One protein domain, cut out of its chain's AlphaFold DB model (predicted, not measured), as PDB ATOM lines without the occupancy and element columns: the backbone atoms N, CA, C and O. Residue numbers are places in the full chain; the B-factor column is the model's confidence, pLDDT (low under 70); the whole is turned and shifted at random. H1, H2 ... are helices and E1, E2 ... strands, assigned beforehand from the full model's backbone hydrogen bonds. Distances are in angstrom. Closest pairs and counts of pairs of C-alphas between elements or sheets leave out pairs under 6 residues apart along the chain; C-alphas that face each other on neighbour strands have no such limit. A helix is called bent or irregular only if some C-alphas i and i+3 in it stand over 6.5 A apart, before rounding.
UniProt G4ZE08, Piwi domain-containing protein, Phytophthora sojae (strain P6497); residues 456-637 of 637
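What this domain is: This is residues 456 to 637 of the 637 residues of the protein "Piwi domain-containing protein" of Phytophthora sojae (strain P6497) (UniProt G4ZE08). A twisted sheet has its five longer strands, E3, E2, E1, E4 and E5, side by side as a wall, with helices H1 and H2 over one face and no named helix over the other. Past E5 the sheet runs on through E9 into the short strands E8 and E7, where long loops and E6 make a looser far end. The printed part has 182 residues, with E1 E2 E3 H1 E4 H2 E5 E6 E7 E8 E9 along the chain; the mixed sheet has the order E3 E2 E1 E4 E5 E9 E8 E7. The class is mixed, helices and strands; the whole is compact, with a radius of gyration of the C-alphas of 18.4 A and spans of 57 by 44 by 33 A.

Where its parts are: E1, residues 463 to 471, begins at C-alpha 463 (151.263, 149.866, 184.404) and is 26.5 A long. E2 is residues 480 to 487, 23.6 A, and E3 residues 495 to 502, 22.0 A. H1, residues 508 to 526, measures 26.6 A. E4 is residues 532 to 538, 19.5 A. H2, residues 542 to 561, measures 28.9 A; it is irregular, with C-alphas 543 and 546 7.8 A apart. E5 is residues 570 to 577, 23.0 A. The short strands are E6, residues 584 to 586, E7, 602 to 604, and E8, 616 to 618. E9, residues 632 to 636, ends at C-alpha 636 (135.383, 152.223, 180.521).

How they stand to each other: E1, E2 and E3 form a meander, each strand the antiparallel neighbour of the one before; N 483 and O 469 are 2.8 A apart, N 484 and O 498 2.8 A. E4 is parallel to E1, with N 466 and O 534 at 2.8 A, and to E5, with N 535 and O 572 at 2.9 A. E4, H2, E5 is a strand-helix-strand unit, two parallel neighbour strands joined through a helix, and E3, H1, E4 a split one, with E2 and E1 between its strands; both crossovers are right-handed. E7, E8 and E9 form a second meander, with N 617 and O 604 at 2.9 A and N 634 and O 616 at 2.8 A; E9 is antiparallel to E5, with N 575 and O 635 at 2.9 A. H1 and H2 are on the same face, at heights over the sheet of 9.0 A and 9.5 A. They touch, H2 with residues 551 to 560 alone, at a steep tilt of 55 degrees, the same way; their closest C-alphas, of Thr 512 and Ala 555, are 4.5 A apart. E6 pairs with no named strand. Every O i to N i+4 pair is within hydrogen-bond range in H1, and 14 of 16 in H2.

The domain as a whole: The C-alphas farthest apart, of Ala 565 and Ser 589, are 57.6 A apart. The printed part has no cut. The links E6 to E7, E7 to E8 and E8 to E9 are long. The mean pLDDT of the printed part is 86.0; residues 458, 473 to 477, 543, 565 to 567 and 623 to 628 are under 70.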
ATOM      1  N   PRO A 456     149.844 147.560 174.926       81.44
ATOM      2  CA  PRO A 456     149.545 148.891 174.387       81.44
ATOM      3  C   PRO A 456     149.116 149.894 175.478       81.44
ATOM      4  O   PRO A 456     148.086 150.558 175.371       81.44
ATOM      5  N   PHE A 457     149.904 149.995 176.548       83.88
ATOM      6  CA  PHE A 457     149.729 150.939 177.651       83.88
ATOM      7  C   PHE A 457     150.767 152.074 177.556       83.88
ATOM      8  O   PHE A 457     151.898 151.801 177.149       83.88
ATOM      9  N   PRO A 458     150.445 153.318 177.978       68.81
ATOM     10  CA  PRO A 458     151.349 154.473 177.855       68.81
ATOM     11  C   PRO A 458     152.748 154.252 178.449       68.81
ATOM     12  O   PRO A 458     153.740 154.665 177.858       68.81
ATOM     13  N   ASN A 459     152.830 153.539 179.577       80.25
ATOM     14  CA  ASN A 459     154.073 152.980 180.099       80.25
ATOM     15  C   ASN A 459     153.832 151.537 180.567       80.25
ATOM     16  O   ASN A 459     153.517 151.293 181.732       80.25
ATOM     17  N   SER A 460     153.983 150.561 179.666       76.56
ATOM     18  CA  SER A 460     153.770 149.134 179.973       76.56
ATOM     19  C   SER A 460     154.658 148.586 181.105       76.56
ATOM     20  O   SER A 460     154.331 147.529 181.637       76.56
ATOM     21  N   ALA A 461     155.754 149.260 181.482       78.88
ATOM     22  CA  ALA A 461     156.595 148.856 182.613       78.88
ATOM     23  C   ALA A 461     156.019 149.312 183.966       78.88
ATOM     24  O   ALA A 461     156.025 148.536 184.919       78.88
ATOM     25  N   ALA A 462     155.459 150.525 184.027       84.25
ATOM     26  CA  ALA A 462     154.842 151.103 185.226       84.25
ATOM     27  C   ALA A 462     153.297 151.026 185.230       84.25
ATOM     28  O   ALA A 462     152.637 151.788 185.942       84.25
ATOM     29  N   THR A 463     152.712 150.126 184.429       92.44
ATOM     30  CA  THR A 463     151.263 149.866 184.404       92.44
ATOM     31  C   THR A 463     150.920 148.614 185.202       92.44
ATOM     32  O   THR A 463     151.285 147.502 184.819       92.44
ATOM     33  N   LEU A 464     150.156 148.791 186.277       94.06
ATOM     34  CA  LEU A 464     149.558 147.702 187.040       94.06
ATOM     35  C   LEU A 464     148.177 147.350 186.459       94.06
ATOM     36  O   LEU A 464     147.330 148.222 186.278       94.06
ATOM     37  N   VAL A 465     147.917 146.064 186.221       95.94
ATOM     38  CA  VAL A 465     146.591 145.570 185.825       95.94
ATOM     39  C   VAL A 465     145.926 144.916 187.033       95.94
ATOM     40  O   VAL A 465     146.468 143.973 187.608       95.94
ATOM     41  N   ILE A 466     144.747 145.406 187.419       97.31
ATOM     42  CA  ILE A 466     143.933 144.851 188.506       97.31
ATOM     43  C   ILE A 466     142.682 144.202 187.914       97.31
ATOM     44  O   ILE A 466     141.978 144.805 187.109       97.31
ATOM     45  N   GLY A 467     142.376 142.978 188.341       97.06
ATOM     46  CA  GLY A 467     141.090 142.323 188.109       97.06
ATOM     47  C   GLY A 467     140.328 142.185 189.423       97.06
ATOM     48  O   GLY A 467     140.848 141.594 190.365       97.06
ATOM     49  N   ALA A 468     139.105 142.702 189.500       95.31
ATOM     50  CA  ALA A 468     138.276 142.663 190.705       95.31
ATOM     51  C   ALA A 468     136.902 142.037 190.423       95.31
ATOM     52  O   ALA A 468     136.306 142.268 189.369       95.31
ATOM     53  N   SER A 469     136.380 141.243 191.359       92.44
ATOM     54  CA  SER A 469     135.045 140.637 191.278       92.44
ATOM     55  C   SER A 469     134.477 140.382 192.671       92.44
ATOM     56  O   SER A 469     135.209 140.003 193.581       92.44
ATOM     57  N   VAL A 470     133.160 140.524 192.827       87.50
ATOM     58  CA  VAL A 470     132.438 140.174 194.061       87.50
ATOM     59  C   VAL A 470     131.427 139.070 193.754       87.50
ATOM     60  O   VAL A 470     130.729 139.136 192.743       87.50
ATOM     61  N   GLU A 471     131.358 138.056 194.613       84.25
ATOM     62  CA  GLU A 471     130.401 136.951 194.533       84.25
ATOM     63  C   GLU A 471     129.448 136.974 195.738       84.25
ATOM     64  O   GLU A 471     129.876 137.136 196.881       84.25
ATOM     65  N   HIS A 472     128.141 136.846 195.488       80.38
ATOM     66  CA  HIS A 472     127.097 136.993 196.506       80.38
ATOM     67  C   HIS A 472     126.550 135.628 196.940       80.38
ATOM     68  O   HIS A 472     125.909 134.929 196.155       80.38
ATOM     69  N   ASN A 473     126.756 135.263 198.209       67.50
ATOM     70  CA  ASN A 473     126.489 133.922 198.744       67.50
ATOM     71  C   ASN A 473     125.011 133.660 199.139       67.50
ATOM     72  O   ASN A 473     124.726 133.042 200.167       67.50
ATOM     73  N   GLY A 474     124.072 134.093 198.289       57.50
ATOM     74  CA  GLY A 474     122.637 133.784 198.377       57.50
ATOM     75  C   GLY A 474     121.857 134.482 199.505       57.50
ATOM     76  O   GLY A 474     122.402 135.240 200.302       57.50
ATOM     77  N   ASN A 475     120.551 134.197 199.590       51.72
ATOM     78  CA  ASN A 475     119.613 134.850 200.522       51.72
ATOM     79  C   ASN A 475     119.786 134.468 202.010       51.72
ATOM     80  O   ASN A 475     119.031 134.940 202.856       51.72
ATOM     81  N   TRP A 476     120.763 133.628 202.356       58.25
ATOM     82  CA  TRP A 476     120.911 133.029 203.689       58.25
ATOM     83  C   TRP A 476     121.844 133.813 204.633       58.25
ATOM     84  O   TRP A 476     122.496 133.223 205.491       58.25
ATOM     85  N   GLY A 477     121.960 135.134 204.451       64.38
ATOM     86  CA  GLY A 477     122.742 136.019 205.331       64.38
ATOM     87  C   GLY A 477     124.260 135.777 205.343       64.38
ATOM     88  O   GLY A 477     124.953 136.270 206.233       64.38
ATOM     89  N   ARG A 478     124.794 135.014 204.380       76.50
ATOM     90  CA  ARG A 478     126.238 134.773 204.243       76.50
ATOM     91  C   ARG A 478     126.934 136.027 203.688       76.50
ATOM     92  O   ARG A 478     126.361 136.682 202.815       76.50
ATOM     93  N   PRO A 479     128.160 136.361 204.138       81.56
ATOM     94  CA  PRO A 479     128.916 137.475 203.568       81.56
ATOM     95  C   PRO A 479     129.178 137.239 202.076       81.56
ATOM     96  O   PRO A 479     129.262 136.098 201.623       81.56
ATOM     97  N   SER A 480     129.330 138.314 201.307       86.75
ATOM     98  CA  SER A 480     129.825 138.223 199.928       86.75
ATOM     99  C   SER A 480     131.335 137.977 199.924       86.75
ATOM    100  O   SER A 480     132.022 138.356 200.870       86.75
ATOM    101  N   THR A 481     131.871 137.379 198.867       89.38
ATOM    102  CA  THR A 481     133.315 137.161 198.710       89.38
ATOM    103  C   THR A 481     133.863 138.161 197.700       89.38
ATOM    104  O   THR A 481     133.520 138.093 196.520       89.38
ATOM    105  N   ALA A 482     134.702 139.093 198.148       90.81
ATOM    106  CA  ALA A 482     135.402 140.033 197.281       90.81
ATOM    107  C   ALA A 482     136.784 139.474 196.917       90.81
ATOM    108  O   ALA A 482     137.580 139.146 197.799       90.81
ATOM    109  N   SER A 483     137.067 139.376 195.622       93.88
ATOM    110  CA  SER A 483     138.284 138.779 195.071       93.88
ATOM    111  C   SER A 483     138.993 139.770 194.161       93.88
ATOM    112  O   SER A 483     138.386 140.336 193.250       93.88
ATOM    113  N   PHE A 484     140.291 139.939 194.389       96.69
ATOM    114  CA  PHE A 484     141.167 140.832 193.645       96.69
ATOM    115  C   PHE A 484     142.386 140.069 193.144       96.69
ATOM    116  O   PHE A 484     142.951 139.240 193.861       96.69
ATOM    117  N   VAL A 485     142.829 140.396 191.937       97.06
ATOM    118  CA  VAL A 485     144.122 139.989 191.395       97.06
ATOM    119  C   VAL A 485     144.870 141.207 190.868       97.06
ATOM    120  O   VAL A 485     144.251 142.117 190.325       97.06
ATOM    121  N   ALA A 486     146.191 141.224 191.020       97.06
ATOM    122  CA  ALA A 486     147.081 142.270 190.514       97.06
ATOM    123  C   ALA A 486     148.198 141.635 189.684       97.06
ATOM    124  O   ALA A 486     148.756 140.621 190.112       97.06
ATOM    125  N   SER A 487     148.517 142.198 188.514       95.12
ATOM    126  CA  SER A 487     149.650 141.733 187.710       95.12
ATOM    127  C   SER A 487     150.962 141.911 188.480       95.12
ATOM    128  O   SER A 487     151.083 142.797 189.321       95.12
ATOM    129  N   LEU A 488     151.944 141.050 188.212       91.62
ATOM    130  CA  LEU A 488     153.273 141.090 188.847       91.62
ATOM    131  C   LEU A 488     154.401 141.438 187.868       91.62
ATOM    132  O   LEU A 488     155.570 141.450 188.243       91.62
ATOM    133  N   ASP A 489     154.065 141.677 186.601       87.56
ATOM    134  CA  ASP A 489     155.020 142.026 185.560       87.56
ATOM    135  C   ASP A 489     154.376 142.823 184.418       87.56
ATOM    136  O   ASP A 489     153.164 142.770 184.191       87.56
ATOM    137  N   CYS A 490     155.229 143.511 183.657       84.88
ATOM    138  CA  CYS A 490     154.879 144.308 182.479       84.88
ATOM    139  C   CYS A 490     154.286 143.497 181.311       84.88
ATOM    140  O   CYS A 490     153.729 144.078 180.385       84.88
ATOM    141  N   SER A 491     154.406 142.162 181.338       84.31
ATOM    142  CA  SER A 491     153.800 141.256 180.352       84.31
ATOM    143  C   SER A 491     152.395 140.782 180.746       84.31
ATOM    144  O   SER A 491     151.786 140.026 179.993       84.31
ATOM    145  N   SER A 492     151.877 141.192 181.916       88.06
ATOM    146  CA  SER A 492     150.611 140.707 182.491       88.06
ATOM    147  C   SER A 492     150.517 139.165 182.531       88.06
ATOM    148  O   SER A 492     149.443 138.588 182.346       88.06
ATOM    149  N   ALA A 493     151.642 138.478 182.749       87.44
ATOM    150  CA  ALA A 493     151.720 137.016 182.655       87.44
ATOM    151  C   ALA A 493     151.628 136.309 184.017       87.44
ATOM    152  O   ALA A 493     151.183 135.162 184.092       87.44
ATOM    153  N   LYS A 494     152.025 136.995 185.094       91.06
ATOM    154  CA  LYS A 494     151.862 136.567 186.490       91.06
ATOM    155  C   LYS A 494     150.888 137.480 187.226       91.06
ATOM    156  O   LYS A 494     150.862 138.682 186.970       91.06
ATOM    157  N   TYR A 495     150.140 136.911 188.170       95.12
ATOM    158  CA  TYR A 495     149.188 137.624 189.019       95.12
ATOM    159  C   TYR A 495     149.272 137.144 190.472       95.12
ATOM    160  O   TYR A 495     149.288 135.939 190.722       95.12
ATOM    161  N   VAL A 496     149.245 138.077 191.426       94.75
ATOM    162  CA  VAL A 496     148.978 137.787 192.846       94.75
ATOM    163  C   VAL A 496     147.483 137.924 193.122       94.75
ATOM    164  O   VAL A 496     146.827 138.780 192.534       94.75
ATOM    165  N   ALA A 497     146.944 137.113 194.035       95.38
ATOM    166  CA  ALA A 497     145.557 137.197 194.484       95.38
ATOM    167  C   ALA A 497     145.431 137.724 195.927       95.38
ATOM    168  O   ALA A 497     146.309 137.518 196.775       95.38
ATOM    169  N   ARG A 498     144.292 138.358 196.215       95.44
ATOM    170  CA  ARG A 498     143.771 138.638 197.559       95.44
ATOM    171  C   ARG A 498     142.264 138.399 197.573       95.44
ATOM    172  O   ARG A 498     141.566 138.760 196.629       95.44
ATOM    173  N   VAL A 499     141.765 137.801 198.649       92.75
ATOM    174  CA  VAL A 499     140.342 137.488 198.835       92.75
ATOM    175  C   VAL A 499     139.918 137.962 200.222       92.75
ATOM    176  O   VAL A 499     140.692 137.852 201.175       92.75
ATOM    177  N   ALA A 500     138.710 138.504 200.337       90.31
ATOM    178  CA  ALA A 500     138.167 139.013 201.586       90.31
ATOM    179  C   ALA A 500     136.660 138.747 201.713       90.31
ATOM    180  O   ALA A 500     135.897 138.944 200.768       90.31
ATOM    181  N   GLU A 501     136.224 138.337 202.907       89.19
ATOM    182  CA  GLU A 501     134.801 138.243 203.236       89.19
ATOM    183  C   GLU A 501     134.214 139.623 203.528       89.19
ATOM    184  O   GLU A 501     134.728 140.387 204.347       89.19
ATOM    185  N   GLN A 502     133.093 139.916 202.884       82.31
ATOM    186  CA  GLN A 502     132.449 141.213 202.869       82.31
ATOM    187  C   GLN A 502     131.029 141.108 203.441       82.31
ATOM    188  O   GLN A 502     130.094 140.664 202.772       82.31
ATOM    189  N   LYS A 503     130.865 141.535 204.699       79.44
ATOM    190  CA  LYS A 503     129.568 141.544 205.403       79.44
ATOM    191  C   LYS A 503     128.620 142.636 204.895       79.44
ATOM    192  O   LYS A 503     127.413 142.431 204.882       79.44
ATOM    193  N   THR A 504     129.171 143.765 204.454       77.56
ATOM    194  CA  THR A 504     128.424 144.915 203.927       77.56
ATOM    195  C   THR A 504     128.969 145.269 202.550       77.56
ATOM    196  O   THR A 504     130.184 145.392 202.373       77.56
ATOM    197  N   LEU A 505     128.087 145.413 201.557       74.38
ATOM    198  CA  LEU A 505     128.493 145.831 200.216       74.38
ATOM    199  C   LEU A 505     129.130 147.231 200.287       74.38
ATOM    200  O   LEU A 505     128.647 148.093 201.011       74.38
ATOM    201  N   GLY A 506     130.240 147.429 199.576       74.44
ATOM    202  CA  GLY A 506     131.019 148.669 199.619       74.44
ATOM    203  C   GLY A 506     131.797 148.957 200.918       74.44
ATOM    204  O   GLY A 506     131.931 150.118 201.289       74.44
ATOM    205  N   ASP A 507     132.341 147.950 201.622       84.06
ATOM    206  CA  ASP A 507     133.191 148.188 202.805       84.06
ATOM    207  C   ASP A 507     134.527 148.837 202.404       84.06
ATOM    208  O   ASP A 507     135.532 148.174 202.133       84.06
ATOM    209  N   MET A 508     134.532 150.167 202.411       84.75
ATOM    210  CA  MET A 508     135.682 151.018 202.112       84.75
ATOM    211  C   MET A 508     136.950 150.653 202.892       84.75
ATOM    212  O   MET A 508     138.047 150.797 202.352       84.75
ATOM    213  N   LYS A 509     136.847 150.193 204.147       86.25
ATOM    214  CA  LYS A 509     138.028 149.855 204.963       86.25
ATOM    215  C   LYS A 509     138.648 148.548 204.482       86.25
ATOM    216  O   LYS A 509     139.867 148.474 204.320       86.25
ATOM    217  N   LEU A 510     137.809 147.549 204.214       90.25
ATOM    218  CA  LEU A 510     138.222 146.259 203.668       90.25
ATOM    219  C   LEU A 510     138.837 146.411 202.271       90.25
ATOM    220  O   LEU A 510     139.934 145.907 202.031       90.25
ATOM    221  N   LEU A 511     138.166 147.160 201.390       92.19
ATOM    222  CA  LEU A 511     138.613 147.447 200.024       92.19
ATOM    223  C   LEU A 511     139.969 148.173 200.021       92.19
ATOM    224  O   LEU A 511     140.901 147.710 199.365       92.19
ATOM    225  N   THR A 512     140.114 149.238 200.826       94.12
ATOM    226  CA  THR A 512     141.382 149.986 200.950       94.12
ATOM    227  C   THR A 512     142.521 149.067 201.402       94.12
ATOM    228  O   THR A 512     143.597 149.101 200.809       94.12
ATOM    229  N   ARG A 513     142.301 148.221 202.425       94.88
ATOM    230  CA  ARG A 513     143.327 147.288 202.925       94.88
ATOM    231  C   ARG A 513     143.770 146.309 201.840       94.88
ATOM    232  O   ARG A 513     144.964 146.165 201.604       94.88
ATOM    233  N   VAL A 514     142.815 145.647 201.187       95.00
ATOM    234  CA  VAL A 514     143.108 144.629 200.169       95.00
ATOM    235  C   VAL A 514     143.870 145.235 198.993       95.00
ATOM    236  O   VAL A 514     144.862 144.661 198.552       95.00
ATOM    237  N   GLN A 515     143.463 146.411 198.518       94.69
ATOM    238  CA  GLN A 515     144.144 147.092 197.419       94.69
ATOM    239  C   GLN A 515     145.541 147.589 197.836       94.69
ATOM    240  O   GLN A 515     146.492 147.411 197.078       94.69
ATOM    241  N   TYR A 516     145.712 148.107 199.058       94.75
ATOM    242  CA  TYR A 516     147.026 148.478 199.602       94.75
ATOM    243  C   TYR A 516     147.991 147.281 199.667       94.75
ATOM    244  O   TYR A 516     149.144 147.403 199.261       94.75
ATOM    245  N   GLU A 517     147.526 146.099 200.082       95.69
ATOM    246  CA  GLU A 517     148.348 144.878 200.071       95.69
ATOM    247  C   GLU A 517     148.826 144.486 198.662       95.69
ATOM    248  O   GLU A 517     149.937 143.970 198.520       95.69
ATOM    249  N   LEU A 518     148.030 144.740 197.617       95.75
ATOM    250  CA  LEU A 518     148.438 144.513 196.225       95.75
ATOM    251  C   LEU A 518     149.513 145.520 195.788       95.75
ATOM    252  O   LEU A 518     150.505 145.113 195.188       95.75
ATOM    253  N   LEU A 519     149.360 146.803 196.135       93.31
ATOM    254  CA  LEU A 519     150.342 147.852 195.818       93.31
ATOM    255  C   LEU A 519     151.680 147.632 196.541       93.31
ATOM    256  O   LEU A 519     152.737 147.777 195.929       93.31
ATOM    257  N   VAL A 520     151.649 147.203 197.807       93.88
ATOM    258  CA  VAL A 520     152.854 146.788 198.546       93.88
ATOM    259  C   VAL A 520     153.513 145.574 197.884       93.88
ATOM    260  O   VAL A 520     154.729 145.574 197.712       93.88
ATOM    261  N   THR A 521     152.732 144.574 197.450       94.75
ATOM    262  CA  THR A 521     153.275 143.398 196.738       94.75
ATOM    263  C   THR A 521     153.930 143.811 195.409       94.75
ATOM    264  O   THR A 521     155.035 143.364 195.105       94.75
ATOM    265  N   TRP A 522     153.300 144.705 194.633       92.31
ATOM    266  CA  TRP A 522     153.886 145.267 193.408       92.31
ATOM    267  C   TRP A 522     155.208 145.984 193.693       92.31
ATOM    268  O   TRP A 522     156.199 145.750 192.998       92.31
ATOM    269  N   HIS A 523     155.246 146.828 194.727       91.56
ATOM    270  CA  HIS A 523     156.440 147.589 195.078       91.56
ATOM    271  C   HIS A 523     157.601 146.687 195.517       91.56
ATOM    272  O   HIS A 523     158.732 146.885 195.079       91.56
ATOM    273  N   GLN A 524     157.316 145.641 196.296       92.88
ATOM    274  CA  GLN A 524     158.304 144.638 196.711       92.88
ATOM    275  C   GLN A 524     158.902 143.843 195.537       92.88
ATOM    276  O   GLN A 524     160.058 143.435 195.615       92.88
ATOM    277  N   ILE A 525     158.138 143.623 194.462       90.88
ATOM    278  CA  ILE A 525     158.567 142.826 193.298       90.88
ATOM    279  C   ILE A 525     159.250 143.682 192.224       90.88
ATOM    280  O   ILE A 525     160.202 143.230 191.592       90.88
ATOM    281  N   THR A 526     158.781 144.912 192.004       89.19
ATOM    282  CA  THR A 526     159.260 145.782 190.912       89.19
ATOM    283  C   THR A 526     160.250 146.858 191.359       89.19
ATOM    284  O   THR A 526     160.924 147.449 190.518       89.19
ATOM    285  N   GLY A 527     160.310 147.169 192.659       89.00
ATOM    286  CA  GLY A 527     161.008 148.344 193.195       89.00
ATOM    287  C   GLY A 527     160.350 149.687 192.840       89.00
ATOM    288  O   GLY A 527     160.842 150.737 193.245       89.00
ATOM    289  N   GLN A 528     159.238 149.676 192.097       86.56
ATOM    290  CA  GLN A 528     158.541 150.855 191.579       86.56
ATOM    291  C   GLN A 528     157.148 150.980 192.205       86.56
ATOM    292  O   GLN A 528     156.683 150.081 192.902       86.56
ATOM    293  N   ILE A 529     156.464 152.095 191.968       88.69
ATOM    294  CA  ILE A 529     155.051 152.276 192.323       88.69
ATOM    295  C   ILE A 529     154.316 152.589 191.008       88.69
ATOM    296  O   ILE A 529     154.892 153.310 190.192       88.69
ATOM    297  N   PRO A 530     153.122 152.024 190.732       90.75
ATOM    298  CA  PRO A 530     152.506 152.155 189.414       90.75
ATOM    299  C   PRO A 530     152.188 153.614 189.071       90.75
ATOM    300  O   PRO A 530     151.506 154.295 189.833       90.75
ATOM    301  N   GLU A 531     152.631 154.059 187.899       90.38
ATOM    302  CA  GLU A 531     152.211 155.332 187.296       90.38
ATOM    303  C   GLU A 531     150.783 155.223 186.743       90.38
ATOM    304  O   GLU A 531     150.023 156.191 186.755       90.38
ATOM    305  N   ASN A 532     150.426 154.031 186.255       91.12
ATOM    306  CA  ASN A 532     149.168 153.741 185.579       91.12
ATOM    307  C   ASN A 532     148.501 152.506 186.205       91.12
ATOM    308  O   ASN A 532     149.176 151.528 186.537       91.12
ATOM    309  N   VAL A 533     147.170 152.512 186.309       93.62
ATOM    310  CA  VAL A 533     146.370 151.359 186.744       93.62
ATOM    311  C   VAL A 533     145.230 151.097 185.765       93.62
ATOM    312  O   VAL A 533     144.396 151.970 185.534       93.62
ATOM    313  N   VAL A 534     145.148 149.873 185.241       95.00
ATOM    314  CA  VAL A 534     144.007 149.395 184.442       95.00
ATOM    315  C   VAL A 534     143.178 148.450 185.308       95.00
ATOM    316  O   VAL A 534     143.657 147.385 185.697       95.00
ATOM    317  N   TYR A 535     141.949 148.842 185.643       96.00
ATOM    318  CA  TYR A 535     141.114 148.170 186.640       96.00
ATOM    319  C   TYR A 535     139.884 147.516 185.996       96.00
ATOM    320  O   TYR A 535     138.880 148.171 185.721       96.00
ATOM    321  N   TYR A 536     139.942 146.203 185.773       96.19
ATOM    322  CA  TYR A 536     138.843 145.410 185.221       96.19
ATOM    323  C   TYR A 536     137.898 144.915 186.326       96.19
ATOM    324  O   TYR A 536     138.218 143.969 187.055       96.19
ATOM    325  N   ARG A 537     136.700 145.500 186.425       94.38
ATOM    326  CA  ARG A 537     135.682 145.133 187.420       94.38
ATOM    327  C   ARG A 537     134.615 144.202 186.848       94.38
ATOM    328  O   ARG A 537     133.651 144.634 186.217       94.38
ATOM    329  N   GLY A 538     134.753 142.909 187.119       91.31
ATOM    330  CA  GLY A 538     133.743 141.900 186.811       91.31
ATOM    331  C   GLY A 538     132.593 141.865 187.821       91.31
ATOM    332  O   GLY A 538     132.769 142.160 189.001       91.31
ATOM    333  N   GLY A 539     131.406 141.455 187.369       76.25
ATOM    334  CA  GLY A 539     130.337 140.955 188.248       76.25
ATOM    335  C   GLY A 539     129.422 141.983 188.927       76.25
ATOM    336  O   GLY A 539     128.548 141.571 189.679       76.25
ATOM    337  N   ALA A 540     129.569 143.285 188.663       78.31
ATOM    338  CA  ALA A 540     128.545 144.277 189.017       78.31
ATOM    339  C   ALA A 540     127.395 144.273 187.988       78.31
ATOM    340  O   ALA A 540     127.617 143.960 186.813       78.31
ATOM    341  N   SER A 541     126.173 144.634 188.395       72.94
ATOM    342  CA  SER A 541     125.102 144.941 187.436       72.94
ATOM    343  C   SER A 541     125.285 146.344 186.837       72.94
ATOM    344  O   SER A 541     125.946 147.199 187.425       72.94
ATOM    345  N   GLN A 542     124.670 146.610 185.678       71.69
ATOM    346  CA  GLN A 542     124.705 147.944 185.059       71.69
ATOM    347  C   GLN A 542     124.085 149.012 185.979       71.69
ATOM    348  O   GLN A 542     124.626 150.106 186.099       71.69
ATOM    349  N   ASP A 543     123.011 148.660 186.695       69.50
ATOM    350  CA  ASP A 543     122.337 149.531 187.665       69.50
ATOM    351  C   ASP A 543     123.192 149.809 188.928       69.50
ATOM    352  O   ASP A 543     122.926 150.767 189.649       69.50
ATOM    353  N   GLN A 544     124.225 148.996 189.195       77.44
ATOM    354  CA  GLN A 544     125.164 149.143 190.321       77.44
ATOM    355  C   GLN A 544     126.485 149.835 189.942       77.44
ATOM    356  O   GLN A 544     127.288 150.119 190.833       77.44
ATOM    357  N   HIS A 545     126.746 150.072 188.650       79.50
ATOM    358  CA  HIS A 545     128.074 150.443 188.148       79.50
ATOM    359  C   HIS A 545     128.661 151.673 188.863       79.50
ATOM    360  O   HIS A 545     129.778 151.591 189.367       79.50
ATOM    361  N   PHE A 546     127.903 152.766 188.988       79.94
ATOM    362  CA  PHE A 546     128.407 154.020 189.567       79.94
ATOM    363  C   PHE A 546     128.742 153.924 191.059       79.94
ATOM    364  O   PHE A 546     129.826 154.336 191.463       79.94
ATOM    365  N   GLY A 547     127.885 153.293 191.869       82.62
ATOM    366  CA  GLY A 547     128.179 153.077 193.291       82.62
ATOM    367  C   GLY A 547     129.400 152.173 193.509       82.62
ATOM    368  O   GLY A 547     130.192 152.402 194.423       82.62
ATOM    369  N   VAL A 548     129.602 151.176 192.639       87.88
ATOM    370  CA  VAL A 548     130.802 150.319 192.649       87.88
ATOM    371  C   VAL A 548     132.051 151.102 192.232       87.88
ATOM    372  O   VAL A 548     133.064 151.005 192.922       87.88
ATOM    373  N   LEU A 549     131.974 151.896 191.157       88.50
ATOM    374  CA  LEU A 549     133.048 152.770 190.670       88.50
ATOM    375  C   LEU A 549     133.510 153.736 191.767       88.50
ATOM    376  O   LEU A 549     134.671 153.684 192.172       88.50
ATOM    377  N   GLN A 550     132.600 154.563 192.292       87.25
ATOM    378  CA  GLN A 550     132.903 155.570 193.312       87.25
ATOM    379  C   GLN A 550     133.567 154.931 194.540       87.25
ATOM    380  O   GLN A 550     134.620 155.384 194.996       87.25
ATOM    381  N   THR A 551     132.989 153.837 195.045       89.31
ATOM    382  CA  THR A 551     133.489 153.133 196.232       89.31
ATOM    383  C   THR A 551     134.870 152.520 195.988       89.31
ATOM    384  O   THR A 551     135.814 152.774 196.738       89.31
ATOM    385  N   GLU A 552     135.033 151.715 194.936       92.19
ATOM    386  CA  GLU A 552     136.288 150.992 194.703       92.19
ATOM    387  C   GLU A 552     137.427 151.917 194.262       92.19
ATOM    388  O   GLU A 552     138.578 151.660 194.619       92.19
ATOM    389  N   MET A 553     137.129 153.021 193.571       91.00
ATOM    390  CA  MET A 553     138.130 154.025 193.201       91.00
ATOM    391  C   MET A 553     138.512 154.941 194.358       91.00
ATOM    392  O   MET A 553     139.693 155.258 194.489       91.00
ATOM    393  N   ASN A 554     137.593 155.314 195.252       90.00
ATOM    394  CA  ASN A 554     137.975 156.063 196.451       90.00
ATOM    395  C   ASN A 554     138.701 155.185 197.487       90.00
ATOM    396  O   ASN A 554     139.574 155.693 198.198       90.00
ATOM    397  N   ALA A 555     138.461 153.869 197.506       92.88
ATOM    398  CA  ALA A 555     139.333 152.912 198.191       92.88
ATOM    399  C   ALA A 555     140.738 152.852 197.552       92.88
ATOM    400  O   ALA A 555     141.735 152.934 198.273       92.88
ATOM    401  N   LEU A 556     140.835 152.817 196.217       93.00
ATOM    402  CA  LEU A 556     142.114 152.708 195.502       93.00
ATOM    403  C   LEU A 556     142.955 153.981 195.636       93.00
ATOM    404  O   LEU A 556     144.117 153.919 196.033       93.00
ATOM    405  N   ARG A 557     142.347 155.154 195.416       90.25
ATOM    406  CA  ARG A 557     142.947 156.474 195.672       90.25
ATOM    407  C   ARG A 557     143.449 156.579 197.121       90.25
ATOM    408  O   ARG A 557     144.488 157.185 197.366       90.25
ATOM    409  N   LYS A 558     142.751 155.982 198.096       91.56
ATOM    410  CA  LYS A 558     143.195 155.938 199.499       91.56
ATOM    411  C   LYS A 558     144.347 154.955 199.734       91.56
ATOM    412  O   LYS A 558     145.264 155.298 200.471       91.56
ATOM    413  N   ALA A 559     144.333 153.785 199.098       92.94
ATOM    414  CA  ALA A 559     145.435 152.826 199.149       92.94
ATOM    415  C   ALA A 559     146.731 153.419 198.564       92.94
ATOM    416  O   ALA A 559     147.790 153.279 199.171       92.94
ATOM    417  N   PHE A 560     146.642 154.163 197.455       91.88
ATOM    418  CA  PHE A 560     147.774 154.920 196.914       91.88
ATOM    419  C   PHE A 560     148.260 156.008 197.880       91.88
ATOM    420  O   PHE A 560     149.450 156.036 198.167       91.88
ATOM    421  N   ARG A 561     147.367 156.815 198.480       89.75
ATOM    422  CA  ARG A 561     147.735 157.817 199.512       89.75
ATOM    423  C   ARG A 561     148.394 157.234 200.777       89.75
ATOM    424  O   ARG A 561     148.977 157.973 201.561       89.75
ATOM    425  N   MET A 562     148.266 155.927 201.016       89.75
ATOM    426  CA  MET A 562     148.947 155.228 202.116       89.75
ATOM    427  C   MET A 562     150.356 154.736 201.741       89.75
ATOM    428  O   MET A 562     151.114 154.371 202.635       89.75
ATOM    429  N   LEU A 563     150.702 154.715 200.449       84.50
ATOM    430  CA  LEU A 563     152.002 154.282 199.917       84.50
ATOM    431  C   LEU A 563     152.824 155.453 199.333       84.50
ATOM    432  O   LEU A 563     154.050 155.431 199.375       84.50
ATOM    433  N   LEU A 564     152.144 156.480 198.819       74.12
ATOM    434  CA  LEU A 564     152.677 157.742 198.306       74.12
ATOM    435  C   LEU A 564     151.968 158.896 199.014       74.12
ATOM    436  O   LEU A 564     150.741 158.928 199.030       74.12
ATOM    437  N   ALA A 565     152.709 159.868 199.547       58.09
ATOM    438  CA  ALA A 565     152.098 161.027 200.198       58.09
ATOM    439  C   ALA A 565     151.328 161.927 199.204       58.09
ATOM    440  O   ALA A 565     150.183 162.284 199.471       58.09
ATOM    441  N   ASP A 566     151.934 162.237 198.048       67.06
ATOM    442  CA  ASP A 566     151.512 163.385 197.223       67.06
ATOM    443  C   ASP A 566     151.148 163.072 195.753       67.06
ATOM    444  O   ASP A 566     150.510 163.895 195.098       67.06
ATOM    445  N   CYS A 567     151.504 161.897 195.212       68.19
ATOM    446  CA  CYS A 567     151.320 161.579 193.784       68.19
ATOM    447  C   CYS A 567     150.207 160.536 193.538       68.19
ATOM    448  O   CYS A 567     150.390 159.368 193.891       68.19
ATOM    449  N   PRO A 568     149.072 160.898 192.905       72.25
ATOM    450  CA  PRO A 568     148.075 159.936 192.438       72.25
ATOM    451  C   PRO A 568     148.470 159.321 191.075       72.25
ATOM    452  O   PRO A 568     149.018 160.029 190.229       72.25
ATOM    453  N   PRO A 569     148.165 158.036 190.820       86.56
ATOM    454  CA  PRO A 569     148.361 157.406 189.513       86.56
ATOM    455  C   PRO A 569     147.269 157.815 188.512       86.56
ATOM    456  O   PRO A 569     146.166 158.211 188.904       86.56
ATOM    457  N   LEU A 570     147.525 157.608 187.220       88.00
ATOM    458  CA  LEU A 570     146.464 157.570 186.212       88.00
ATOM    459  C   LEU A 570     145.690 156.251 186.352       88.00
ATOM    460  O   LEU A 570     146.290 155.178 186.381       88.00
ATOM    461  N   ILE A 571     144.360 156.307 186.431       90.25
ATOM    462  CA  ILE A 571     143.511 155.118 186.595       90.25
ATOM    463  C   ILE A 571     142.514 155.060 185.441       90.25
ATOM    464  O   ILE A 571     141.814 156.033 185.187       90.25
ATOM    465  N   THR A 572     142.435 153.914 184.768       91.38
ATOM    466  CA  THR A 572     141.357 153.575 183.830       91.38
ATOM    467  C   THR A 572     140.498 152.494 184.473       91.38
ATOM    468  O   THR A 572     140.968 151.366 184.659       91.38
ATOM    469  N   PHE A 573     139.255 152.814 184.830       93.12
ATOM    470  CA  PHE A 573     138.307 151.812 185.308       93.12
ATOM    471  C   PHE A 573     137.569 151.205 184.116       93.12
ATOM    472  O   PHE A 573     137.263 151.896 183.152       93.12
ATOM    473  N   ILE A 574     137.296 149.903 184.149       93.69
ATOM    474  CA  ILE A 574     136.569 149.205 183.088       93.69
ATOM    475  C   ILE A 574     135.612 148.207 183.738       93.69
ATOM    476  O   ILE A 574     136.040 147.165 184.238       93.69
ATOM    477  N   ALA A 575     134.308 148.481 183.708       92.75
ATOM    478  CA  ALA A 575     133.311 147.480 184.079       92.75
ATOM    479  C   ALA A 575     133.235 146.374 183.017       92.75
ATOM    480  O   ALA A 575     133.280 146.641 181.816       92.75
ATOM    481  N   VAL A 576     133.116 145.124 183.471       93.75
ATOM    482  CA  VAL A 576     133.197 143.910 182.646       93.75
ATOM    483  C   VAL A 576     131.961 143.043 182.887       93.75
ATOM    484  O   VAL A 576     131.906 142.244 183.830       93.75
ATOM    485  N   ASN A 577     130.953 143.173 182.025       90.94
ATOM    486  CA  ASN A 577     129.706 142.421 182.136       90.94
ATOM    487  C   ASN A 577     129.664 141.234 181.153       90.94
ATOM    488  O   ASN A 577     129.506 141.392 179.944       90.94
ATOM    489  N   LYS A 578     129.752 140.023 181.718       88.00
ATOM    490  CA  LYS A 578     129.657 138.722 181.022       88.00
ATOM    491  C   LYS A 578     128.287 138.040 181.181       88.00
ATOM    492  O   LYS A 578     128.129 136.887 180.800       88.00
ATOM    493  N   ARG A 579     127.320 138.699 181.831       84.94
ATOM    494  CA  ARG A 579     125.999 138.151 182.186       84.94
ATOM    495  C   ARG A 579     124.902 139.094 181.694       84.94
ATOM    496  O   ARG A 579     124.173 139.696 182.480       84.94
ATOM    497  N   HIS A 580     124.799 139.236 180.376       88.06
ATOM    498  CA  HIS A 580     123.783 140.057 179.724       88.06
ATOM    499  C   HIS A 580     123.064 139.277 178.617       88.06
ATOM    500  O   HIS A 580     123.525 138.245 178.150       88.06
ATOM    501  N   HIS A 581     121.908 139.804 178.226       88.38
ATOM    502  CA  HIS A 581     121.033 139.240 177.200       88.38
ATOM    503  C   HIS A 581     121.276 139.886 175.819       88.38
ATOM    504  O   HIS A 581     120.310 140.256 175.154       88.38
ATOM    505  N   VAL A 582     122.530 140.170 175.435       89.94
ATOM    506  CA  VAL A 582     122.896 140.648 174.080       89.94
ATOM    507  C   VAL A 582     123.493 139.490 173.289       89.94
ATOM    508  O   VAL A 582     124.479 138.895 173.715       89.94
ATOM    509  N   HIS A 583     122.923 139.230 172.117       88.81
ATOM    510  CA  HIS A 583     123.420 138.266 171.143       88.81
ATOM    511  C   HIS A 583     123.427 138.906 169.757       88.81
ATOM    512  O   HIS A 583     122.521 139.672 169.422       88.81
ATOM    513  N   ALA A 584     124.423 138.560 168.952       90.88
ATOM    514  CA  ALA A 584     124.501 138.909 167.545       90.88
ATOM    515  C   ALA A 584     124.863 137.668 166.721       90.88
ATOM    516  O   ALA A 584     125.453 136.728 167.252       90.88
ATOM    517  N   PHE A 585     124.480 137.678 165.447       89.69
ATOM    518  CA  PHE A 585     124.576 136.552 164.521       89.69
ATOM    519  C   PHE A 585     125.119 137.047 163.169       89.69
ATOM    520  O   PHE A 585     124.772 138.163 162.768       89.69
ATOM    521  N   PRO A 586     125.941 136.266 162.446       90.75
ATOM    522  CA  PRO A 586     126.379 136.608 161.091       90.75
ATOM    523  C   PRO A 586     125.194 136.868 160.149       90.75
ATOM    524  O   PRO A 586     124.264 136.065 160.087       90.75
ATOM    525  N   THR A 587     125.215 137.972 159.392       89.44
ATOM    526  CA  THR A 587     124.148 138.261 158.404       89.44
ATOM    527  C   THR A 587     124.247 137.335 157.188       89.44
ATOM    528  O   THR A 587     123.233 136.969 156.597       89.44
ATOM    529  N   ASN A 588     125.469 136.938 156.826       87.56
ATOM    530  CA  ASN A 588     125.781 135.956 155.793       87.56
ATOM    531  C   ASN A 588     126.820 134.965 156.344       87.56
ATOM    532  O   ASN A 588     127.555 135.285 157.276       87.56
ATOM    533  N   SER A 589     126.978 133.794 155.721       83.00
ATOM    534  CA  SER A 589     128.002 132.810 156.122       83.00
ATOM    535  C   SER A 589     129.455 133.294 155.955       83.00
ATOM    536  O   SER A 589     130.366 132.689 156.506       83.00
ATOM    537  N   SER A 590     129.691 134.396 155.233       85.88
ATOM    538  CA  SER A 590     130.993 135.082 155.132       85.88
ATOM    539  C   SER A 590     131.291 136.058 156.283       85.88
ATOM    540  O   SER A 590     132.434 136.496 156.441       85.88
ATOM    541  N   ASP A 591     130.270 136.423 157.068       83.50
ATOM    542  CA  ASP A 591     130.362 137.321 158.229       83.50
ATOM    543  C   ASP A 591     130.643 136.558 159.544       83.50
ATOM    544  O   ASP A 591     130.594 137.151 160.622       83.50
ATOM    545  N   GLY A 592     130.884 135.243 159.477       81.25
ATOM    546  CA  GLY A 592     130.980 134.354 160.634       81.25
ATOM    547  C   GLY A 592     132.014 133.239 160.489       81.25
ATOM    548  O   GLY A 592     132.652 133.074 159.451       81.25
ATOM    549  N   ASN A 593     132.168 132.472 161.565       78.56
ATOM    550  CA  ASN A 593     133.078 131.336 161.661       78.56
ATOM    551  C   ASN A 593     132.503 130.064 160.993       78.56
ATOM    552  O   ASN A 593     131.384 130.044 160.481       78.56
ATOM    553  N   CYS A 594     133.259 128.963 161.027       75.88
ATOM    554  CA  CYS A 594     132.865 127.689 160.412       75.88
ATOM    555  C   CYS A 594     131.640 126.995 161.048       75.88
ATOM    556  O   CYS A 594     131.109 126.061 160.448       75.88
ATOM    557  N   GLU A 595     131.164 127.448 162.211       74.19
ATOM    558  CA  GLU A 595     129.909 127.003 162.835       74.19
ATOM    559  C   GLU A 595     128.717 127.927 162.493       74.19
ATOM    560  O   GLU A 595     127.590 127.653 162.901       74.19
ATOM    561  N   ASN A 596     128.938 128.982 161.694       79.81
ATOM    562  CA  ASN A 596     128.029 130.114 161.447       79.81
ATOM    563  C   ASN A 596     127.697 130.938 162.709       79.81
ATOM    564  O   ASN A 596     126.643 131.572 162.780       79.81
ATOM    565  N   ASP A 597     128.599 130.958 163.691       84.62
ATOM    566  CA  ASP A 597     128.567 131.906 164.810       84.62
ATOM    567  C   ASP A 597     129.540 133.076 164.546       84.62
ATOM    568  O   ASP A 597     130.268 133.085 163.551       84.62
ATOM    569  N   VAL A 598     129.547 134.094 165.405       88.69
ATOM    570  CA  VAL A 598     130.423 135.271 165.262       88.69
ATOM    571  C   VAL A 598     131.911 134.873 165.332       88.69
ATOM    572  O   VAL A 598     132.304 133.995 166.104       88.69
ATOM    573  N   GLU A 599     132.760 135.500 164.509       87.06
ATOM    574  CA  GLU A 599     134.214 135.280 164.549       87.06
ATOM    575  C   GLU A 599     134.808 135.777 165.890       87.06
ATOM    576  O   GLU A 599     134.417 136.846 166.374       87.06
ATOM    577  N   PRO A 600     135.763 135.055 166.509       88.12
ATOM    578  CA  PRO A 600     136.481 135.566 167.671       88.12
ATOM    579  C   PRO A 600     137.182 136.894 167.385       88.12
ATOM    580  O   PRO A 600     137.564 137.181 166.254       88.12
ATOM    581  N   GLU A 601     137.358 137.699 168.429       89.00
ATOM    582  CA  GLU A 601     137.889 139.067 168.361       89.00
ATOM    583  C   GLU A 601     137.047 140.043 167.510       89.00
ATOM    584  O   GLU A 601     137.506 141.123 167.134       89.00
ATOM    585  N   THR A 602     135.771 139.717 167.267       92.75
ATOM    586  CA  THR A 602     134.792 140.687 166.754       92.75
ATOM    587  C   THR A 602     134.398 141.700 167.832       92.75
ATOM    588  O   THR A 602     133.934 141.326 168.914       92.75
ATOM    589  N   ILE A 603     134.524 142.987 167.508       95.44
ATOM    590  CA  ILE A 603     134.090 144.135 168.311       95.44
ATOM    591  C   ILE A 603     132.793 144.722 167.740       95.44
ATOM    592  O   ILE A 603     132.670 144.888 166.526       95.44
ATOM    593  N   ILE A 604     131.844 145.083 168.611       95.56
ATOM    594  CA  ILE A 604     130.678 145.913 168.270       95.56
ATOM    595  C   ILE A 604     130.670 147.162 169.157       95.56
ATOM    596  O   ILE A 604     130.471 147.071 170.371       95.56
ATOM    597  N   ASP A 605     130.844 148.326 168.539       94.50
ATOM    598  CA  ASP A 605     130.947 149.640 169.184       94.50
ATOM    599  C   ASP A 605     130.099 150.730 168.488       94.50
ATOM    600  O   ASP A 605     130.312 151.923 168.706       94.50
ATOM    601  N   THR A 606     129.111 150.322 167.680       92.06
ATOM    602  CA  THR A 606     128.127 151.189 166.997       92.06
ATOM    603  C   THR A 606     126.716 150.580 167.043       92.06
ATOM    604  O   THR A 606     126.570 149.378 167.281       92.06
ATOM    605  N   GLY A 607     125.657 151.385 166.858       90.56
ATOM    606  CA  GLY A 607     124.258 150.946 166.687       90.56
ATOM    607  C   GLY A 607     123.545 150.332 167.904       90.56
ATOM    608  O   GLY A 607     122.321 150.398 168.002       90.56
ATOM    609  N   ILE A 608     124.281 149.713 168.830       92.69
ATOM    610  CA  ILE A 608     123.754 148.973 169.992       92.69
ATOM    611  C   ILE A 608     124.497 149.293 171.302       92.69
ATOM    612  O   ILE A 608     124.430 148.518 172.259       92.69
ATOM    613  N   VAL A 609     125.214 150.410 171.329       92.44
ATOM    614  CA  VAL A 609     126.034 150.915 172.442       92.44
ATOM    615  C   VAL A 609     125.571 152.318 172.848       92.44
ATOM    616  O   VAL A 609     124.694 152.890 172.195       92.44
ATOM    617  N   ASP A 610     126.115 152.881 173.921       85.75
ATOM    618  CA  ASP A 610     125.786 154.244 174.333       85.75
ATOM    619  C   ASP A 610     126.336 155.288 173.340       85.75
ATOM    620  O   ASP A 610     127.451 155.172 172.826       85.75
ATOM    621  N   ALA A 611     125.537 156.318 173.056       78.94
ATOM    622  CA  ALA A 611     125.882 157.366 172.092       78.94
ATOM    623  C   ALA A 611     126.925 158.369 172.625       78.94
ATOM    624  O   ALA A 611     127.530 159.110 171.849       78.94
ATOM    625  N   HIS A 612     127.119 158.429 173.943       77.56
ATOM    626  CA  HIS A 612     127.948 159.432 174.609       77.56
ATOM    627  C   HIS A 612     129.003 158.796 175.516       77.56
ATOM    628  O   HIS A 612     130.169 159.194 175.458       77.56
ATOM    629  N   GLY A 613     128.618 157.798 176.312       83.44
ATOM    630  CA  GLY A 613     129.543 156.996 177.109       83.44
ATOM    631  C   GLY A 613     130.417 156.086 176.244       83.44
ATOM    632  O   GLY A 613     130.034 155.679 175.146       83.44
ATOM    633  N   PHE A 614     131.608 155.758 176.740       90.19
ATOM    634  CA  PHE A 614     132.484 154.778 176.114       90.19
ATOM    635  C   PHE A 614     132.088 153.358 176.552       90.19
ATOM    636  O   PHE A 614     132.347 152.940 177.677       90.19
ATOM    637  N   ASP A 615     131.469 152.593 175.655       92.38
ATOM    638  CA  ASP A 615     131.222 151.157 175.843       92.38
ATOM    639  C   ASP A 615     131.281 150.368 174.524       92.38
ATOM    640  O   ASP A 615     131.053 150.913 173.440       92.38
ATOM    641  N   PHE A 616     131.608 149.078 174.613       95.06
ATOM    642  CA  PHE A 616     131.708 148.171 173.464       95.06
ATOM    643  C   PHE A 616     131.502 146.703 173.862       95.06
ATOM    644  O   PHE A 616     131.673 146.309 175.018       95.06
ATOM    645  N   TYR A 617     131.148 145.869 172.887       95.69
ATOM    646  CA  TYR A 617     131.050 144.414 173.014       95.69
ATOM    647  C   TYR A 617     132.241 143.750 172.318       95.69
ATOM    648  O   TYR A 617     132.599 144.170 171.223       95.69
ATOM    649  N   LEU A 618     132.830 142.708 172.914       94.62
ATOM    650  CA  LEU A 618     133.948 141.945 172.334       94.62
ATOM    651  C   LEU A 618     133.726 140.427 172.459       94.62
ATOM    652  O   LEU A 618     133.491 139.900 173.552       94.62
ATOM    653  N   TYR A 619     133.857 139.723 171.335       91.62
ATOM    654  CA  TYR A 619     133.772 138.266 171.198       91.62
ATOM    655  C   TYR A 619     135.131 137.571 171.423       91.62
ATOM    656  O   TYR A 619     135.636 136.863 170.560       91.62
ATOM    657  N   GLY A 620     135.743 137.738 172.598       84.38
ATOM    658  CA  GLY A 620     137.075 137.177 172.912       84.38
ATOM    659  C   GLY A 620     137.139 135.652 173.141       84.38
ATOM    660  O   GLY A 620     137.850 135.207 174.040       84.38
ATOM    661  N   HIS A 621     136.323 134.848 172.446       80.38
ATOM    662  CA  HIS A 621     136.365 133.375 172.463       80.38
ATOM    663  C   HIS A 621     135.567 132.756 171.306       80.38
ATOM    664  O   HIS A 621     134.573 133.322 170.857       80.38
ATOM    665  N   ASN A 622     135.943 131.537 170.901       73.25
ATOM    666  CA  ASN A 622     135.034 130.645 170.177       73.25
ATOM    667  C   ASN A 622     133.955 130.103 171.125       73.25
ATOM    668  O   ASN A 622     134.241 129.757 172.276       73.25
ATOM    669  N   SER A 623     132.737 129.961 170.613       65.81
ATOM    670  CA  SER A 623     131.689 129.117 171.188       65.81
ATOM    671  C   SER A 623     132.101 127.636 171.218       65.81
ATOM    672  O   SER A 623     133.062 127.210 170.577       65.81
ATOM    673  N   GLY A 624     131.384 126.829 172.005       59.09
ATOM    674  CA  GLY A 624     131.451 125.370 171.898       59.09
ATOM    675  C   GLY A 624     130.318 124.849 171.017       59.09
ATOM    676  O   GLY A 624     129.217 125.398 171.090       59.09
ATOM    677  N   HIS A 625     130.566 123.774 170.257       53.03
ATOM    678  CA  HIS A 625     129.603 123.160 169.331       53.03
ATOM    679  C   HIS A 625     128.161 123.163 169.856       53.03
ATOM    680  O   HIS A 625     127.851 122.529 170.870       53.03
ATOM    681  N   GLY A 626     127.270 123.860 169.145       54.03
ATOM    682  CA  GLY A 626     125.854 123.955 169.509       54.03
ATOM    683  C   GLY A 626     125.541 124.934 170.649       54.03
ATOM    684  O   GLY A 626     124.537 124.759 171.341       54.03
ATOM    685  N   THR A 627     126.363 125.965 170.859       59.97
ATOM    686  CA  THR A 627     126.036 127.117 171.716       59.97
ATOM    687  C   THR A 627     126.336 128.424 170.991       59.97
ATOM    688  O   THR A 627     127.371 128.543 170.353       59.97
ATOM    689  N   THR A 628     125.447 129.415 171.093       68.06
ATOM    690  CA  THR A 628     125.727 130.777 170.607       68.06
ATOM    691  C   THR A 628     126.713 131.453 171.557       68.06
ATOM    692  O   THR A 628     126.479 131.464 172.771       68.06
ATOM    693  N   SER A 629     127.784 132.037 171.028       77.62
ATOM    694  CA  SER A 629     128.712 132.865 171.800       77.62
ATOM    695  C   SER A 629     128.011 134.102 172.391       77.62
ATOM    696  O   SER A 629     127.009 134.606 171.872       77.62
ATOM    697  N   ILE A 630     128.518 134.573 173.533       87.31
ATOM    698  CA  ILE A 630     128.008 135.760 174.237       87.31
ATOM    699  C   ILE A 630     129.169 136.743 174.363       87.31
ATOM    700  O   ILE A 630     130.142 136.418 175.047       87.31
ATOM    701  N   PRO A 631     129.111 137.938 173.754       92.50
ATOM    702  CA  PRO A 631     130.205 138.886 173.867       92.50
ATOM    703  C   PRO A 631     130.343 139.362 175.310       92.50
ATOM    704  O   PRO A 631     129.360 139.475 176.044       92.50
ATOM    705  N   CYS A 632     131.549 139.730 175.722       93.81
ATOM    706  CA  CYS A 632     131.709 140.482 176.957       93.81
ATOM    707  C   CYS A 632     131.442 141.966 176.675       93.81
ATOM    708  O   CYS A 632     131.961 142.513 175.703       93.81
ATOM    709  N   HIS A 633     130.614 142.605 177.502       94.25
ATOM    710  CA  HIS A 633     130.360 144.047 177.443       94.25
ATOM    711  C   HIS A 633     131.365 144.763 178.339       94.25
ATOM    712  O   HIS A 633     131.540 144.378 179.500       94.25
ATOM    713  N   TYR A 634     132.025 145.774 177.791       93.88
ATOM    714  CA  TYR A 634     133.013 146.597 178.470       93.88
ATOM    715  C   TYR A 634     132.512 148.034 178.527       93.88
ATOM    716  O   TYR A 634     132.087 148.579 177.510       93.88
ATOM    717  N   THR A 635     132.598 148.652 179.701       91.19
ATOM    718  CA  THR A 635     132.290 150.074 179.894       91.19
ATOM    719  C   THR A 635     133.438 150.722 180.662       91.19
ATOM    720  O   THR A 635     133.461 150.648 181.895       91.19
ATOM    721  N   PRO A 636     134.437 151.275 179.951       89.62
ATOM    722  CA  PRO A 636     135.383 152.223 180.521       89.62
ATOM    723  C   PRO A 636     134.691 153.383 181.251       89.62
ATOM    724  O   PRO A 636     133.654 153.875 180.802       89.62
ATOM    725  N   ALA A 637     135.285 153.813 182.361       81.75
ATOM    726  CA  ALA A 637     134.917 155.003 183.120       81.75
ATOM    727  C   ALA A 637     136.184 155.805 183.429       81.75
ATOM    728  O   ALA A 637     137.136 155.211 183.995       81.75
TER     729      ALA A 637